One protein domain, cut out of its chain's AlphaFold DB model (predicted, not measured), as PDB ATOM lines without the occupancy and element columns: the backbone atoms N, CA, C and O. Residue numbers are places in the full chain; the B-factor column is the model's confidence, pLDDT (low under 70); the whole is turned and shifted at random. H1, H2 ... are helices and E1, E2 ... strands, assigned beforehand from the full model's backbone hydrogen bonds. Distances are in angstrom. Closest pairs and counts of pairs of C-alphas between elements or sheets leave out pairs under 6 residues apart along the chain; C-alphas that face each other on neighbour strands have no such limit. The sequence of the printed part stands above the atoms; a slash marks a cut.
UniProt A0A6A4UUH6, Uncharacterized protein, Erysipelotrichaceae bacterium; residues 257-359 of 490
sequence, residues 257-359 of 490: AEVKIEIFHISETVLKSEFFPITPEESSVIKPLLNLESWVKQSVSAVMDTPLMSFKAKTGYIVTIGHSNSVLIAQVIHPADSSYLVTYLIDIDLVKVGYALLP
ATOM      1  N   ALA A 257     161.807 205.526 248.868       78.44
ATOM      2  CA  ALA A 257     160.828 204.991 247.943       78.44
ATOM      3  C   ALA A 257     159.421 205.316 248.412       78.44
ATOM      4  O   ALA A 257     158.540 205.464 247.576       78.44
ATOM      5  N   GLU A 258     159.210 205.375 249.728       79.12
ATOM      6  CA  GLU A 258     157.889 205.558 250.306       79.12
ATOM      7  C   GLU A 258     157.973 206.342 251.637       79.12
ATOM      8  O   GLU A 258     158.982 206.259 252.342       79.12
ATOM      9  N   VAL A 259     156.934 207.099 251.993       77.50
ATOM     10  CA  VAL A 259     156.804 207.891 253.231       77.50
ATOM     11  C   VAL A 259     155.457 207.634 253.889       77.50
ATOM     12  O   VAL A 259     154.435 207.524 253.229       77.50
ATOM     13  N   LYS A 260     155.445 207.579 255.212       75.44
ATOM     14  CA  LYS A 260     154.253 207.550 256.051       75.44
ATOM     15  C   LYS A 260     154.336 208.741 257.002       75.44
ATOM     16  O   LYS A 260     155.354 208.912 257.667       75.44
ATOM     17  N   ILE A 261     153.292 209.556 257.081       67.19
ATOM     18  CA  ILE A 261     153.200 210.623 258.082       67.19
ATOM     19  C   ILE A 261     152.297 210.148 259.207       67.19
ATOM     20  O   ILE A 261     151.209 209.642 258.962       67.19
ATOM     21  N   GLU A 262     152.746 210.351 260.433       61.28
ATOM     22  CA  GLU A 262     152.031 209.985 261.655       61.28
ATOM     23  C   GLU A 262     151.573 211.235 262.438       61.28
ATOM     24  O   GLU A 262     150.761 211.124 263.350       61.28
ATOM     25  N   ILE A 263     152.025 212.436 262.033       47.81
ATOM     26  CA  ILE A 263     151.822 213.727 262.732       47.81
ATOM     27  C   ILE A 263     150.357 214.171 262.835       47.81
ATOM     28  O   ILE A 263     150.038 214.986 263.692       47.81
ATOM     29  N   PHE A 264     149.441 213.685 262.001       42.44
ATOM     30  CA  PHE A 264     148.205 214.442 261.807       42.44
ATOM     31  C   PHE A 264     146.991 214.039 262.640       42.44
ATOM     32  O   PHE A 264     145.961 214.674 262.461       42.44
ATOM     33  N   HIS A 265     147.032 213.009 263.498       38.00
ATOM     34  CA  HIS A 265     145.815 212.457 264.142       38.00
ATOM     35  C   HIS A 265     144.623 212.263 263.171       38.00
ATOM     36  O   HIS A 265     143.481 212.086 263.593       38.00
ATOM     37  N   ILE A 266     144.890 212.278 261.859       36.97
ATOM     38  CA  ILE A 266     143.938 211.982 260.811       36.97
ATOM     39  C   ILE A 266     143.649 210.510 261.020       36.97
ATOM     40  O   ILE A 266     144.569 209.689 261.007       36.97
ATOM     41  N   SER A 267     142.384 210.207 261.298       35.91
ATOM     42  CA  SER A 267     141.929 208.838 261.494       35.91
ATOM     43  C   SER A 267     142.510 207.936 260.400       35.91
ATOM     44  O   SER A 267     142.500 208.311 259.223       35.91
ATOM     45  N   GLU A 268     142.966 206.735 260.771       36.50
ATOM     46  CA  GLU A 268     143.478 205.711 259.838       36.50
ATOM     47  C   GLU A 268     142.455 205.341 258.737       36.50
ATOM     48  O   GLU A 268     142.779 204.654 257.767       36.50
ATOM     49  N   THR A 269     141.203 205.794 258.884       34.66
ATOM     50  CA  THR A 269     140.127 205.688 257.894       34.66
ATOM     51  C   THR A 269     140.215 206.706 256.748       34.66
ATOM     52  O   THR A 269     139.675 206.429 255.679       34.66
ATOM     53  N   VAL A 270     140.884 207.854 256.926       34.53
ATOM     54  CA  VAL A 270     140.949 208.960 255.941       34.53
ATOM     55  C   VAL A 270     142.254 208.932 255.141       34.53
ATOM     56  O   VAL A 270     142.235 209.030 253.915       34.53
ATOM     57  N   LEU A 271     143.387 208.732 255.814       38.06
ATOM     58  CA  LEU A 271     144.644 208.329 255.189       38.06
ATOM     59  C   LEU A 271     144.878 206.893 255.638       38.06
ATOM     60  O   LEU A 271     145.058 206.652 256.828       38.06
ATOM     61  N   LYS A 272     144.849 205.926 254.715       36.72
ATOM     62  CA  LYS A 272     145.217 204.552 255.073       36.72
ATOM     63  C   LYS A 272     146.594 204.563 255.745       36.72
ATOM     64  O   LYS A 272     147.465 205.309 255.299       36.72
ATOM     65  N   SER A 273     146.813 203.700 256.741       44.50
ATOM     66  CA  SER A 273     148.118 203.437 257.386       44.50
ATOM     67  C   SER A 273     149.137 202.781 256.432       44.50
ATOM     68  O   SER A 273     149.798 201.800 256.767       44.50
ATOM     69  N   GLU A 274     149.242 203.298 255.213       55.34
ATOM     70  CA  GLU A 274     150.077 202.834 254.120       55.34
ATOM     71  C   GLU A 274     151.214 203.843 253.900       55.34
ATOM     72  O   GLU A 274     151.092 205.038 254.166       55.34
ATOM     73  N   PHE A 275     152.361 203.345 253.442       64.56
ATOM     74  CA  PHE A 275     153.420 204.218 252.962       64.56
ATOM     75  C   PHE A 275     153.036 204.730 251.564       64.56
ATOM     76  O   PHE A 275     152.727 203.939 250.674       64.56
ATOM     77  N   PHE A 276     153.081 206.042 251.364       67.81
ATOM     78  CA  PHE A 276     152.871 206.692 250.075       67.81
ATOM     79  C   PHE A 276     154.165 206.680 249.264       67.81
ATOM     80  O   PHE A 276     155.219 206.957 249.835       67.81
ATOM     81  N   PRO A 277     154.131 206.390 247.955       68.81
ATOM     82  CA  PRO A 277     155.333 206.410 247.131       68.81
ATOM     83  C   PRO A 277     155.951 207.817 247.076       68.81
ATOM     84  O   PRO A 277     155.235 208.813 247.061       68.81
ATOM     85  N   ILE A 278     157.282 207.875 247.014       71.56
ATOM     86  CA  ILE A 278     158.086 209.086 246.828       71.56
ATOM     87  C   ILE A 278     158.819 208.991 245.485       71.56
ATOM     88  O   ILE A 278     159.435 207.964 245.168       71.56
ATOM     89  N   THR A 279     158.792 210.059 244.692       70.44
ATOM     90  CA  THR A 279     159.534 210.142 243.424       70.44
ATOM     91  C   THR A 279     161.043 210.354 243.646       70.44
ATOM     92  O   THR A 279     161.478 210.817 244.705       70.44
ATOM     93  N   PRO A 280     161.912 210.016 242.672       71.69
ATOM     94  CA  PRO A 280     163.342 210.323 242.765       71.69
ATOM     95  C   PRO A 280     163.635 211.811 243.013       71.69
ATOM     96  O   PRO A 280     164.537 212.139 243.784       71.69
ATOM     97  N   GLU A 281     162.861 212.695 242.387       70.69
ATOM     98  CA  GLU A 281     162.938 214.143 242.543       70.69
ATOM     99  C   GLU A 281     162.587 214.560 243.978       70.69
ATOM    100  O   GLU A 281     163.376 215.258 244.615       70.69
ATOM    101  N   GLU A 282     161.486 214.063 244.546       68.50
ATOM    102  CA  GLU A 282     161.111 214.318 245.946       68.50
ATOM    103  C   GLU A 282     162.174 213.806 246.923       68.50
ATOM    104  O   GLU A 282     162.612 214.530 247.821       68.50
ATOM    105  N   SER A 283     162.679 212.588 246.706       76.56
ATOM    106  CA  SER A 283     163.762 212.039 247.522       76.56
ATOM    107  C   SER A 283     165.021 212.914 247.470       76.56
ATOM    108  O   SER A 283     165.757 212.960 248.458       76.56
ATOM    109  N   SER A 284     165.285 213.603 246.355       71.25
ATOM    110  CA  SER A 284     166.430 214.510 246.216       71.25
ATOM    111  C   SER A 284     166.263 215.830 246.980       71.25
ATOM    112  O   SER A 284     167.265 216.407 247.400       71.25
ATOM    113  N   VAL A 285     165.022 216.267 247.220       74.56
ATOM    114  CA  VAL A 285     164.693 217.471 248.005       74.56
ATOM    115  C   VAL A 285     164.658 217.166 249.504       74.56
ATOM    116  O   VAL A 285     165.187 217.934 250.303       74.56
ATOM    117  N   ILE A 286     164.082 216.029 249.904       76.38
ATOM    118  CA  ILE A 286     163.940 215.634 251.317       76.38
ATOM    119  C   ILE A 286     165.295 215.323 251.948       76.38
ATOM    120  O   ILE A 286     165.564 215.702 253.085       76.38
ATOM    121  N   LYS A 287     166.168 214.630 251.214       76.50
ATOM    122  CA  LYS A 287     167.462 214.170 251.723       76.50
ATOM    123  C   LYS A 287     168.318 215.286 252.348       76.50
ATOM    124  O   LYS A 287     168.756 215.092 253.481       76.50
ATOM    125  N   PRO A 288     168.560 216.434 251.685       72.81
ATOM    126  CA  PRO A 288     169.302 217.530 252.304       72.81
ATOM    127  C   PRO A 288     168.557 218.173 253.485       72.81
ATOM    128  O   PRO A 288     169.206 218.669 254.397       72.81
ATOM    129  N   LEU A 289     167.219 218.140 253.519       73.75
ATOM    130  CA  LEU A 289     166.434 218.668 254.647       73.75
ATOM    131  C   LEU A 289     166.513 217.782 255.891       73.75
ATOM    132  O   LEU A 289     166.490 218.294 257.008       73.75
ATOM    133  N   LEU A 290     166.635 216.467 255.703       79.44
ATOM    134  CA  LEU A 290     166.895 215.539 256.799       79.44
ATOM    135  C   LEU A 290     168.299 215.714 257.385       79.44
ATOM    136  O   LEU A 290     168.505 215.288 258.515       79.44
ATOM    137  N   ASN A 291     169.240 216.335 256.660       76.12
ATOM    138  CA  ASN A 291     170.582 216.657 257.157       76.12
ATOM    139  C   ASN A 291     171.247 215.446 257.847       76.12
ATOM    140  O   ASN A 291     171.707 215.532 258.989       76.12
ATOM    141  N   LEU A 292     171.220 214.282 257.183       73.81
ATOM    142  CA  LEU A 292     171.631 212.986 257.751       73.81
ATOM    143  C   LEU A 292     173.067 213.010 258.302       73.81
ATOM    144  O   LEU A 292     173.402 212.295 259.245       73.81
ATOM    145  N   GLU A 293     173.928 213.847 257.730       64.25
ATOM    146  CA  GLU A 293     175.299 214.077 258.174       64.25
ATOM    147  C   GLU A 293     175.400 214.630 259.604       64.25
ATOM    148  O   GLU A 293     176.412 214.393 260.263       64.25
ATOM    149  N   SER A 294     174.355 215.303 260.101       69.12
ATOM    150  CA  SER A 294     174.278 215.883 261.449       69.12
ATOM    151  C   SER A 294     173.731 214.927 262.516       69.12
ATOM    152  O   SER A 294     173.742 215.256 263.701       69.12
ATOM    153  N   TRP A 295     173.263 213.738 262.125       77.56
ATOM    154  CA  TRP A 295     172.596 212.811 263.040       77.56
ATOM    155  C   TRP A 295     173.580 212.129 263.990       77.56
ATOM    156  O   TRP A 295     174.574 211.523 263.562       77.56
ATOM    157  N   VAL A 296     173.263 212.157 265.287       71.12
ATOM    158  CA  VAL A 296     174.114 211.642 266.369       71.12
ATOM    159  C   VAL A 296     173.564 210.316 266.889       71.12
ATOM    160  O   VAL A 296     172.554 210.293 267.590       71.12
ATOM    161  N   LYS A 297     174.231 209.196 266.592       71.81
ATOM    162  CA  LYS A 297     173.794 207.873 267.070       71.81
ATOM    163  C   LYS A 297     173.781 207.818 268.603       71.81
ATOM    164  O   LYS A 297     174.741 208.222 269.254       71.81
ATOM    165  N   GLN A 298     172.694 207.305 269.162       68.56
ATOM    166  CA  GLN A 298     172.515 207.073 270.591       68.56
ATOM    167  C   GLN A 298     173.038 205.686 270.972       68.56
ATOM    168  O   GLN A 298     172.857 204.726 270.224       68.56
ATOM    169  N   SER A 299     173.673 205.590 272.141       58.09
ATOM    170  CA  SER A 299     174.243 204.339 272.657       58.09
ATOM    171  C   SER A 299     173.209 203.385 273.249       58.09
ATOM    172  O   SER A 299     173.368 202.168 273.245       58.09
ATOM    173  N   VAL A 300     172.101 203.945 273.725       72.31
ATOM    174  CA  VAL A 300     170.930 203.197 274.162       72.31
ATOM    175  C   VAL A 300     169.807 203.514 273.190       72.31
ATOM    176  O   VAL A 300     169.523 204.684 272.933       72.31
ATOM    177  N   SER A 301     169.162 202.477 272.657       72.88
ATOM    178  CA  SER A 301     167.959 202.653 271.846       72.88
ATOM    179  C   SER A 301     166.872 203.287 272.704       72.88
ATOM    180  O   SER A 301     166.282 202.635 273.566       72.88
ATOM    181  N   ALA A 302     166.646 204.582 272.496       79.00
ATOM    182  CA  ALA A 302     165.575 205.303 273.155       79.00
ATOM    183  C   ALA A 302     164.232 204.773 272.639       79.00
ATOM    184  O   ALA A 302     164.092 204.486 271.448       79.00
ATOM    185  N   VAL A 303     163.253 204.625 273.531       83.31
ATOM    186  CA  VAL A 303     161.891 204.254 273.139       83.31
ATOM    187  C   VAL A 303     161.252 205.468 272.482       83.31
ATOM    188  O   VAL A 303     161.276 206.560 273.047       83.31
ATOM    189  N   MET A 304     160.740 205.290 271.269       82.81
ATOM    190  CA  MET A 304     159.990 206.333 270.587       82.81
ATOM    191  C   MET A 304     158.560 206.317 271.113       82.81
ATOM    192  O   MET A 304     157.835 205.346 270.906       82.81
ATOM    193  N   ASP A 305     158.177 207.391 271.793       79.19
ATOM    194  CA  ASP A 305     156.870 207.512 272.437       79.19
ATOM    195  C   ASP A 305     155.838 208.122 271.481       79.19
ATOM    196  O   ASP A 305     154.636 207.901 271.612       79.19
ATOM    197  N   THR A 306     156.297 208.915 270.509       75.75
ATOM    198  CA  THR A 306     155.429 209.587 269.536       75.75
ATOM    199  C   THR A 306     156.089 209.574 268.162       75.75
ATOM    200  O   THR A 306     156.898 210.459 267.871       75.75
ATOM    201  N   PRO A 307     155.809 208.567 267.320       79.00
ATOM    202  CA  PRO A 307     156.258 208.585 265.937       79.00
ATOM    203  C   PRO A 307     155.579 209.731 265.184       79.00
ATOM    204  O   PRO A 307     154.414 210.048 265.406       79.00
ATOM    205  N   LEU A 308     156.340 210.379 264.311       72.69
ATOM    206  CA  LEU A 308     155.904 211.546 263.550       72.69
ATOM    207  C   LEU A 308     155.951 211.263 262.052       72.69
ATOM    208  O   LEU A 308     155.027 211.597 261.322       72.69
ATOM    209  N   MET A 309     157.011 210.635 261.556       80.00
ATOM    210  CA  MET A 309     157.167 210.392 260.123       80.00
ATOM    211  C   MET A 309     158.072 209.194 259.886       80.00
ATOM    212  O   MET A 309     159.138 209.114 260.476       80.00
ATOM    213  N   SER A 310     157.688 208.284 259.000       85.81
ATOM    214  CA  SER A 310     158.498 207.132 258.616       85.81
ATOM    215  C   SER A 310     158.842 207.186 257.134       85.81
ATOM    216  O   SER A 310     157.966 207.355 256.297       85.81
ATOM    217  N   PHE A 311     160.103 206.966 256.791       86.00
ATOM    218  CA  PHE A 311     160.564 206.826 255.418       86.00
ATOM    219  C   PHE A 311     161.048 205.411 255.169       86.00
ATOM    220  O   PHE A 311     161.858 204.880 255.925       86.00
ATOM    221  N   LYS A 312     160.612 204.806 254.071       85.69
ATOM    222  CA  LYS A 312     161.143 203.534 253.603       85.69
ATOM    223  C   LYS A 312     162.109 203.776 252.456       85.69
ATOM    224  O   LYS A 312     161.767 204.357 251.426       85.69
ATOM    225  N   ALA A 313     163.333 203.313 252.631       82.06
ATOM    226  CA  ALA A 313     164.365 203.364 251.616       82.06
ATOM    227  C   ALA A 313     164.137 202.324 250.511       82.06
ATOM    228  O   ALA A 313     163.633 201.231 250.771       82.06
ATOM    229  N   LYS A 314     164.635 202.590 249.295       75.81
ATOM    230  CA  LYS A 314     164.712 201.586 248.210       75.81
ATOM    231  C   LYS A 314     165.488 200.326 248.609       75.81
ATOM    232  O   LYS A 314     165.216 199.251 248.092       75.81
ATOM    233  N   THR A 315     166.441 200.458 249.528       72.12
ATOM    234  CA  THR A 315     167.231 199.356 250.100       72.12
ATOM    235  C   THR A 315     166.458 198.526 251.130       72.12
ATOM    236  O   THR A 315     166.962 197.501 251.573       72.12
ATOM    237  N   GLY A 316     165.245 198.940 251.511       73.50
ATOM    238  CA  GLY A 316     164.364 198.226 252.436       73.50
ATOM    239  C   GLY A 316     164.386 198.747 253.873       73.50
ATOM    240  O   GLY A 316     163.440 198.479 254.604       73.50
ATOM    241  N   TYR A 317     165.394 199.522 254.280       81.38
ATOM    242  CA  TYR A 317     165.440 200.125 255.618       81.38
ATOM    243  C   TYR A 317     164.253 201.060 255.859       81.38
ATOM    244  O   TYR A 317     163.834 201.782 254.952       81.38
ATOM    245  N   ILE A 318     163.753 201.079 257.093       84.44
ATOM    246  CA  ILE A 318     162.715 202.015 257.532       84.44
ATOM    247  C   ILE A 318     163.344 202.975 258.537       84.44
ATOM    248  O   ILE A 318     163.972 202.541 259.500       84.44
ATOM    249  N   VAL A 319     163.191 204.270 258.283       88.06
ATOM    250  CA  VAL A 319     163.672 205.377 259.108       88.06
ATOM    251  C   VAL A 319     162.461 206.081 259.703       88.06
ATOM    252  O   VAL A 319     161.779 206.820 259.000       88.06
ATOM    253  N   THR A 320     162.182 205.858 260.980       88.19
ATOM    254  CA  THR A 320     161.083 206.502 261.703       88.19
ATOM    255  C   THR A 320     161.617 207.645 262.545       88.19
ATOM    256  O   THR A 320     162.495 207.458 263.376       88.19
ATOM    257  N   ILE A 321     161.082 208.835 262.346       88.62
ATOM    258  CA  ILE A 321     161.375 210.046 263.095       88.62
ATOM    259  C   ILE A 321     160.238 210.288 264.078       88.62
ATOM    260  O   ILE A 321     159.069 210.181 263.710       88.62
ATOM    261  N   GLY A 322     160.570 210.636 265.316       83.00
ATOM    262  CA  GLY A 322     159.583 210.874 266.360       83.00
ATOM    263  C   GLY A 322     160.192 211.395 267.650       83.00
ATOM    264  O   GLY A 322     161.399 211.608 267.741       83.00
ATOM    265  N   HIS A 323     159.351 211.608 268.655       80.19
ATOM    266  CA  HIS A 323     159.794 212.033 269.976       80.19
ATOM    267  C   HIS A 323     160.090 210.849 270.898       80.19
ATOM    268  O   HIS A 323     159.357 209.861 270.932       80.19
ATOM    269  N   SER A 324     161.142 211.005 271.698       83.62
ATOM    270  CA  SER A 324     161.400 210.235 272.914       83.62
ATOM    271  C   SER A 324     161.652 211.219 274.048       83.62
ATOM    272  O   SER A 324     162.568 212.038 273.952       83.62
ATOM    273  N   ASN A 325     160.827 211.200 275.097       81.44
ATOM    274  CA  ASN A 325     160.937 212.137 276.228       81.44
ATOM    275  C   ASN A 325     161.111 213.621 275.816       81.44
ATOM    276  O   ASN A 325     161.940 214.339 276.376       81.44
ATOM    277  N   SER A 326     160.325 214.102 274.847       73.00
ATOM    278  CA  SER A 326     160.376 215.475 274.289       73.00
ATOM    279  C   SER A 326     161.604 215.821 273.435       73.00
ATOM    280  O   SER A 326     161.732 216.958 272.984       73.00
ATOM    281  N   VAL A 327     162.493 214.867 273.166       79.94
ATOM    282  CA  VAL A 327     163.636 215.045 272.264       79.94
ATOM    283  C   VAL A 327     163.336 214.373 270.932       79.94
ATOM    284  O   VAL A 327     162.707 213.316 270.898       79.94
ATOM    285  N   LEU A 328     163.745 214.994 269.825       81.81
ATOM    286  CA  LEU A 328     163.530 214.436 268.497       81.81
ATOM    287  C   LEU A 328     164.601 213.390 268.165       81.81
ATOM    288  O   LEU A 328     165.801 213.647 268.269       81.81
ATOM    289  N   ILE A 329     164.159 212.203 267.760       88.38
ATOM    290  CA  ILE A 329     165.020 211.076 267.411       88.38
ATOM    291  C   ILE A 329     164.629 210.477 266.060       88.38
ATOM    292  O   ILE A 329     163.484 210.590 265.623       88.38
ATOM    293  N   ALA A 330     165.570 209.786 265.421       89.38
ATOM    294  CA  ALA A 330     165.322 208.897 264.293       89.38
ATOM    295  C   ALA A 330     165.704 207.460 264.665       89.38
ATOM    296  O   ALA A 330     166.813 207.207 265.127       89.38
ATOM    297  N   GLN A 331     164.812 206.507 264.441       89.19
ATOM    298  CA  GLN A 331     165.062 205.079 264.555       89.19
ATOM    299  C   GLN A 331     165.167 204.466 263.164       89.19
ATOM    300  O   GLN A 331     164.296 204.660 262.323       89.19
ATOM    301  N   VAL A 332     166.229 203.709 262.921       86.25
ATOM    302  CA  VAL A 332     166.460 202.981 261.676       86.25
ATOM    303  C   VAL A 332     166.359 201.494 261.962       86.25
ATOM    304  O   VAL A 332     167.109 200.973 262.788       86.25
ATOM    305  N   ILE A 333     165.453 200.816 261.261       83.81
ATOM    306  CA  ILE A 333     165.256 199.369 261.357       83.81
ATOM    307  C   ILE A 333     165.481 198.688 260.011       83.81
ATOM    308  O   ILE A 333     165.218 199.261 258.948       83.81
ATOM    309  N   HIS A 334     165.940 197.438 260.058       78.69
ATOM    310  CA  HIS A 334     166.004 196.572 258.887       78.69
ATOM    311  C   HIS A 334     164.838 195.572 258.936       78.69
ATOM    312  O   HIS A 334     164.790 194.738 259.836       78.69
ATOM    313  N   PRO A 335     163.892 195.578 257.980       70.75
ATOM    314  CA  PRO A 335     162.684 194.754 258.084       70.75
ATOM    315  C   PRO A 335     162.953 193.242 258.055       70.75
ATOM    316  O   PRO A 335     162.128 192.475 258.541       70.75
ATOM    317  N   ALA A 336     164.089 192.798 257.504       71.12
ATOM    318  CA  ALA A 336     164.482 191.384 257.524       71.12
ATOM    319  C   ALA A 336     165.370 190.994 258.723       71.12
ATOM    320  O   ALA A 336     165.687 189.817 258.872       71.12
ATOM    321  N   ASP A 337     165.790 191.956 259.550       68.62
ATOM    322  CA  ASP A 337     166.605 191.715 260.744       68.62
ATOM    323  C   ASP A 337     166.017 192.493 261.926       68.62
ATOM    324  O   ASP A 337     166.297 193.671 262.130       68.62
ATOM    325  N   SER A 338     165.198 191.808 262.726       65.25
ATOM    326  CA  SER A 338     164.534 192.392 263.894       65.25
ATOM    327  C   SER A 338     165.491 192.786 265.022       65.25
ATOM    328  O   SER A 338     165.070 193.476 265.949       65.25
ATOM    329  N   SER A 339     166.758 192.362 264.967       70.38
ATOM    330  CA  SER A 339     167.794 192.791 265.912       70.38
ATOM    331  C   SER A 339     168.468 194.102 265.497       70.38
ATOM    332  O   SER A 339     169.088 194.767 266.328       70.38
ATOM    333  N   TYR A 340     168.306 194.512 264.235       69.12
ATOM    334  CA  TYR A 340     168.830 195.766 263.719       69.12
ATOM    335  C   TYR A 340     167.877 196.917 264.052       69.12
ATOM    336  O   TYR A 340     166.918 197.194 263.328       69.12
ATOM    337  N   LEU A 341     168.169 197.607 265.153       79.38
ATOM    338  CA  LEU A 341     167.549 198.871 265.537       79.38
ATOM    339  C   LEU A 341     168.649 199.853 265.930       79.38
ATOM    340  O   LEU A 341     169.392 199.616 266.882       79.38
ATOM    341  N   VAL A 342     168.726 200.974 265.221       78.25
ATOM    342  CA  VAL A 342     169.675 202.048 265.519       78.25
ATOM    343  C   VAL A 342     168.910 203.328 265.798       78.25
ATOM    344  O   VAL A 342     168.052 203.705 265.012       78.25
ATOM    345  N   THR A 343     169.227 204.009 266.896       84.38
ATOM    346  CA  THR A 343     168.594 205.285 267.255       84.38
ATOM    347  C   THR A 343     169.579 206.434 267.079       84.38
ATOM    348  O   THR A 343     170.745 206.310 267.445       84.38
ATOM    349  N   TYR A 344     169.113 207.560 266.554       82.12
ATOM    350  CA  TYR A 344     169.857 208.797 266.370       82.12
ATOM    351  C   TYR A 344     169.122 209.945 267.055       82.12
ATOM    352  O   TYR A 344     167.906 210.043 266.956       82.12
ATOM    353  N   LEU A 345     169.862 210.829 267.712       82.00
ATOM    354  CA  LEU A 345     169.422 212.174 268.052       82.00
ATOM    355  C   LEU A 345     169.561 213.038 266.802       82.00
ATOM    356  O   LEU A 345     170.601 213.003 266.135       82.00
ATOM    357  N   ILE A 346     168.513 213.791 266.494       82.62
ATOM    358  CA  ILE A 346     168.446 214.602 265.284       82.62
ATOM    359  C   ILE A 346     168.020 216.026 265.636       82.62
ATOM    360  O   ILE A 346     167.231 216.239 266.555       82.62
ATOM    361  N   ASP A 347     168.537 216.991 264.884       79.38
ATOM    362  CA  ASP A 347     168.127 218.391 264.950       79.38
ATOM    363  C   ASP A 347     167.710 218.815 263.543       79.38
ATOM    364  O   ASP A 347     168.537 219.154 262.693       79.38
ATOM    365  N   ILE A 348     166.418 218.648 263.262       72.88
ATOM    366  CA  ILE A 348     165.834 218.902 261.950       72.88
ATOM    367  C   ILE A 348     164.549 219.705 262.090       72.88
ATOM    368  O   ILE A 348     163.778 219.555 263.037       72.88
ATOM    369  N   ASP A 349     164.285 220.516 261.076       67.81
ATOM    370  CA  ASP A 349     163.027 221.230 260.939       67.81
ATOM    371  C   ASP A 349     162.013 220.320 260.230       67.81
ATOM    372  O   ASP A 349     161.895 220.316 259.001       67.81
ATOM    373  N   LEU A 350     161.302 219.499 261.013       63.94
ATOM    374  CA  LEU A 350     160.293 218.567 260.493       63.94
ATOM    375  C   LEU A 350     159.183 219.260 259.703       63.94
ATOM    376  O   LEU A 350     158.620 218.663 258.787       63.94
ATOM    377  N   VAL A 351     158.900 220.522 260.021       56.56
ATOM    378  CA  VAL A 351     157.920 221.330 259.298       56.56
ATOM    379  C   VAL A 351     158.408 221.571 257.871       56.56
ATOM    380  O   VAL A 351     157.658 221.350 256.924       56.56
ATOM    381  N   LYS A 352     159.687 221.922 257.677       60.88
ATOM    382  CA  LYS A 352     160.278 222.032 256.330       60.88
ATOM    383  C   LYS A 352     160.303 220.707 255.577       60.88
ATOM    384  O   LYS A 352     160.054 220.703 254.374       60.88
ATOM    385  N   VAL A 353     160.592 219.599 256.259       66.44
ATOM    386  CA  VAL A 353     160.564 218.259 255.647       66.44
ATOM    387  C   VAL A 353     159.149 217.919 255.170       66.44
ATOM    388  O   VAL A 353     158.980 217.498 254.029       66.44
ATOM    389  N   GLY A 354     158.128 218.183 255.993       63.34
ATOM    390  CA  GLY A 354     156.722 218.053 255.606       63.34
ATOM    391  C   GLY A 354     156.350 218.967 254.433       63.34
ATOM    392  O   GLY A 354     155.778 218.503 253.452       63.34
ATOM    393  N   TYR A 355     156.748 220.243 254.461       57.69
ATOM    394  CA  TYR A 355     156.509 221.180 253.356       57.69
ATOM    395  C   TYR A 355     157.182 220.784 252.045       57.69
ATOM    396  O   TYR A 355     156.662 221.118 250.990       57.69
ATOM    397  N   ALA A 356     158.317 220.089 252.073       60.88
ATOM    398  CA  ALA A 356     158.943 219.592 250.851       60.88
ATOM    399  C   ALA A 356     158.150 218.459 250.191       60.88
ATOM    400  O   ALA A 356     158.327 218.207 249.005       60.88
ATOM    401  N   LEU A 357     157.283 217.797 250.953       59.59
ATOM    402  CA  LEU A 357     156.430 216.713 250.493       59.59
ATOM    403  C   LEU A 357     155.030 217.201 250.057       59.59
ATOM    404  O   LEU A 357     154.450 216.652 249.122       59.59
ATOM    405  N   LEU A 358     154.514 218.269 250.681       52.53
ATOM    406  CA  LEU A 358     153.153 218.797 250.469       52.53
ATOM    407  C   LEU A 358     152.801 219.247 249.028       52.53
ATOM    408  O   LEU A 358     151.669 219.017 248.621       52.53
ATOM    409  N   PRO A 359     153.686 219.887 248.237       48.94
ATOM    410  CA  PRO A 359     153.365 220.316 246.871       48.94
ATOM    411  C   PRO A 359     153.248 219.173 245.858       48.94
ATOM    412  O   PRO A 359     152.772 219.405 244.747       48.94
TER     413      PRO A 359
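Overview. This is residues 257 to 359 of the 490 residues of an uncharacterized protein of Erysipelotrichaceae bacterium (UniProt A0A6A4UUH6). A twisted wall of five antiparallel strands has two short helices, H1 and H2, side by side near its E1 end; H2 is over E1 and E2, while H1 only grazes the sheet. A loop after E1 sticks out with residues 265 to 270, and the long stretch from 291 to 305 runs past the other edge, where residues 296 to 297 pair with residues 344 to 345 of E5. The printed part has 103 residues, in the order E1 H1 E2 E3 E4 E5 H2, with the sheet order E1 - E2 - E3 - E4 - E5. The class is mixed, helices and strands; the whole is compact, with a radius of gyration of the C-alphas of 13.3 A and spans of 36 by 30 by 30 A.

Arrangement. E1, residues 257 to 261, is an edge strand, antiparallel to E2, residues 306 to 313, at 171 degrees; N 260 and O 310 are 2.8 A apart, within hydrogen-bond range. Residues 258 to 259 of E1 also pair with residues 276 to 277, antiparallel. H1, residues 280 to 290, only grazes the sheet, with its residues 280 to 283. E2, E3 at residues 318 to 324, E4 at residues 327 to 334 and E5 at residues 337 to 345 form a meander, each strand the antiparallel neighbour of the one before and each such pair a hairpin. Within hydrogen-bond range are N 321 and O 309 at 2.7 A for E2 and E3, N 331 and O 320 at 2.7 A for E3 and E4, and N 344 and O 330 at 2.7 A for E4 and E5. E5 is the other edge strand, and E1 and E5 are apart. H2, residues 350 to 357, is on the sheet at a height of 10.4 A, over E2 and only just over E1, where 3 of its C-alphas fall. It runs slantwise to the strands, at 41 degrees to E2 on the local plane. H1 and H2 touch, with the C-alphas of Leu 289 and Val 353 closest at 6.0 A, at a shallow tilt of 11 degrees, opposite ways. O i to N i+4 pairs are within range in 5 of 7 for H1 and 3 of 4 for H2.

Along the chain. E1 begins at C-alpha 257 (160.828, 204.991, 247.943) and is 13.9 A long. H1 measures 15.4 A, E2 21.0 A, E3 17.5 A, E4 22.9 A and E5 21.9 A. H2, 10.9 A long, ends at C-alpha 357 (156.430, 216.713, 250.493).

Size, cuts and confidence. The C-alphas farthest apart are those of Val 270 and Ser 299, at 37.5 A. The printed part has no cut; its long links are E1 to H1 and H1 to E2. Mean pLDDT of the printed part is 70.6, with residues 261 to 277 and 349 to 359 among those under 70.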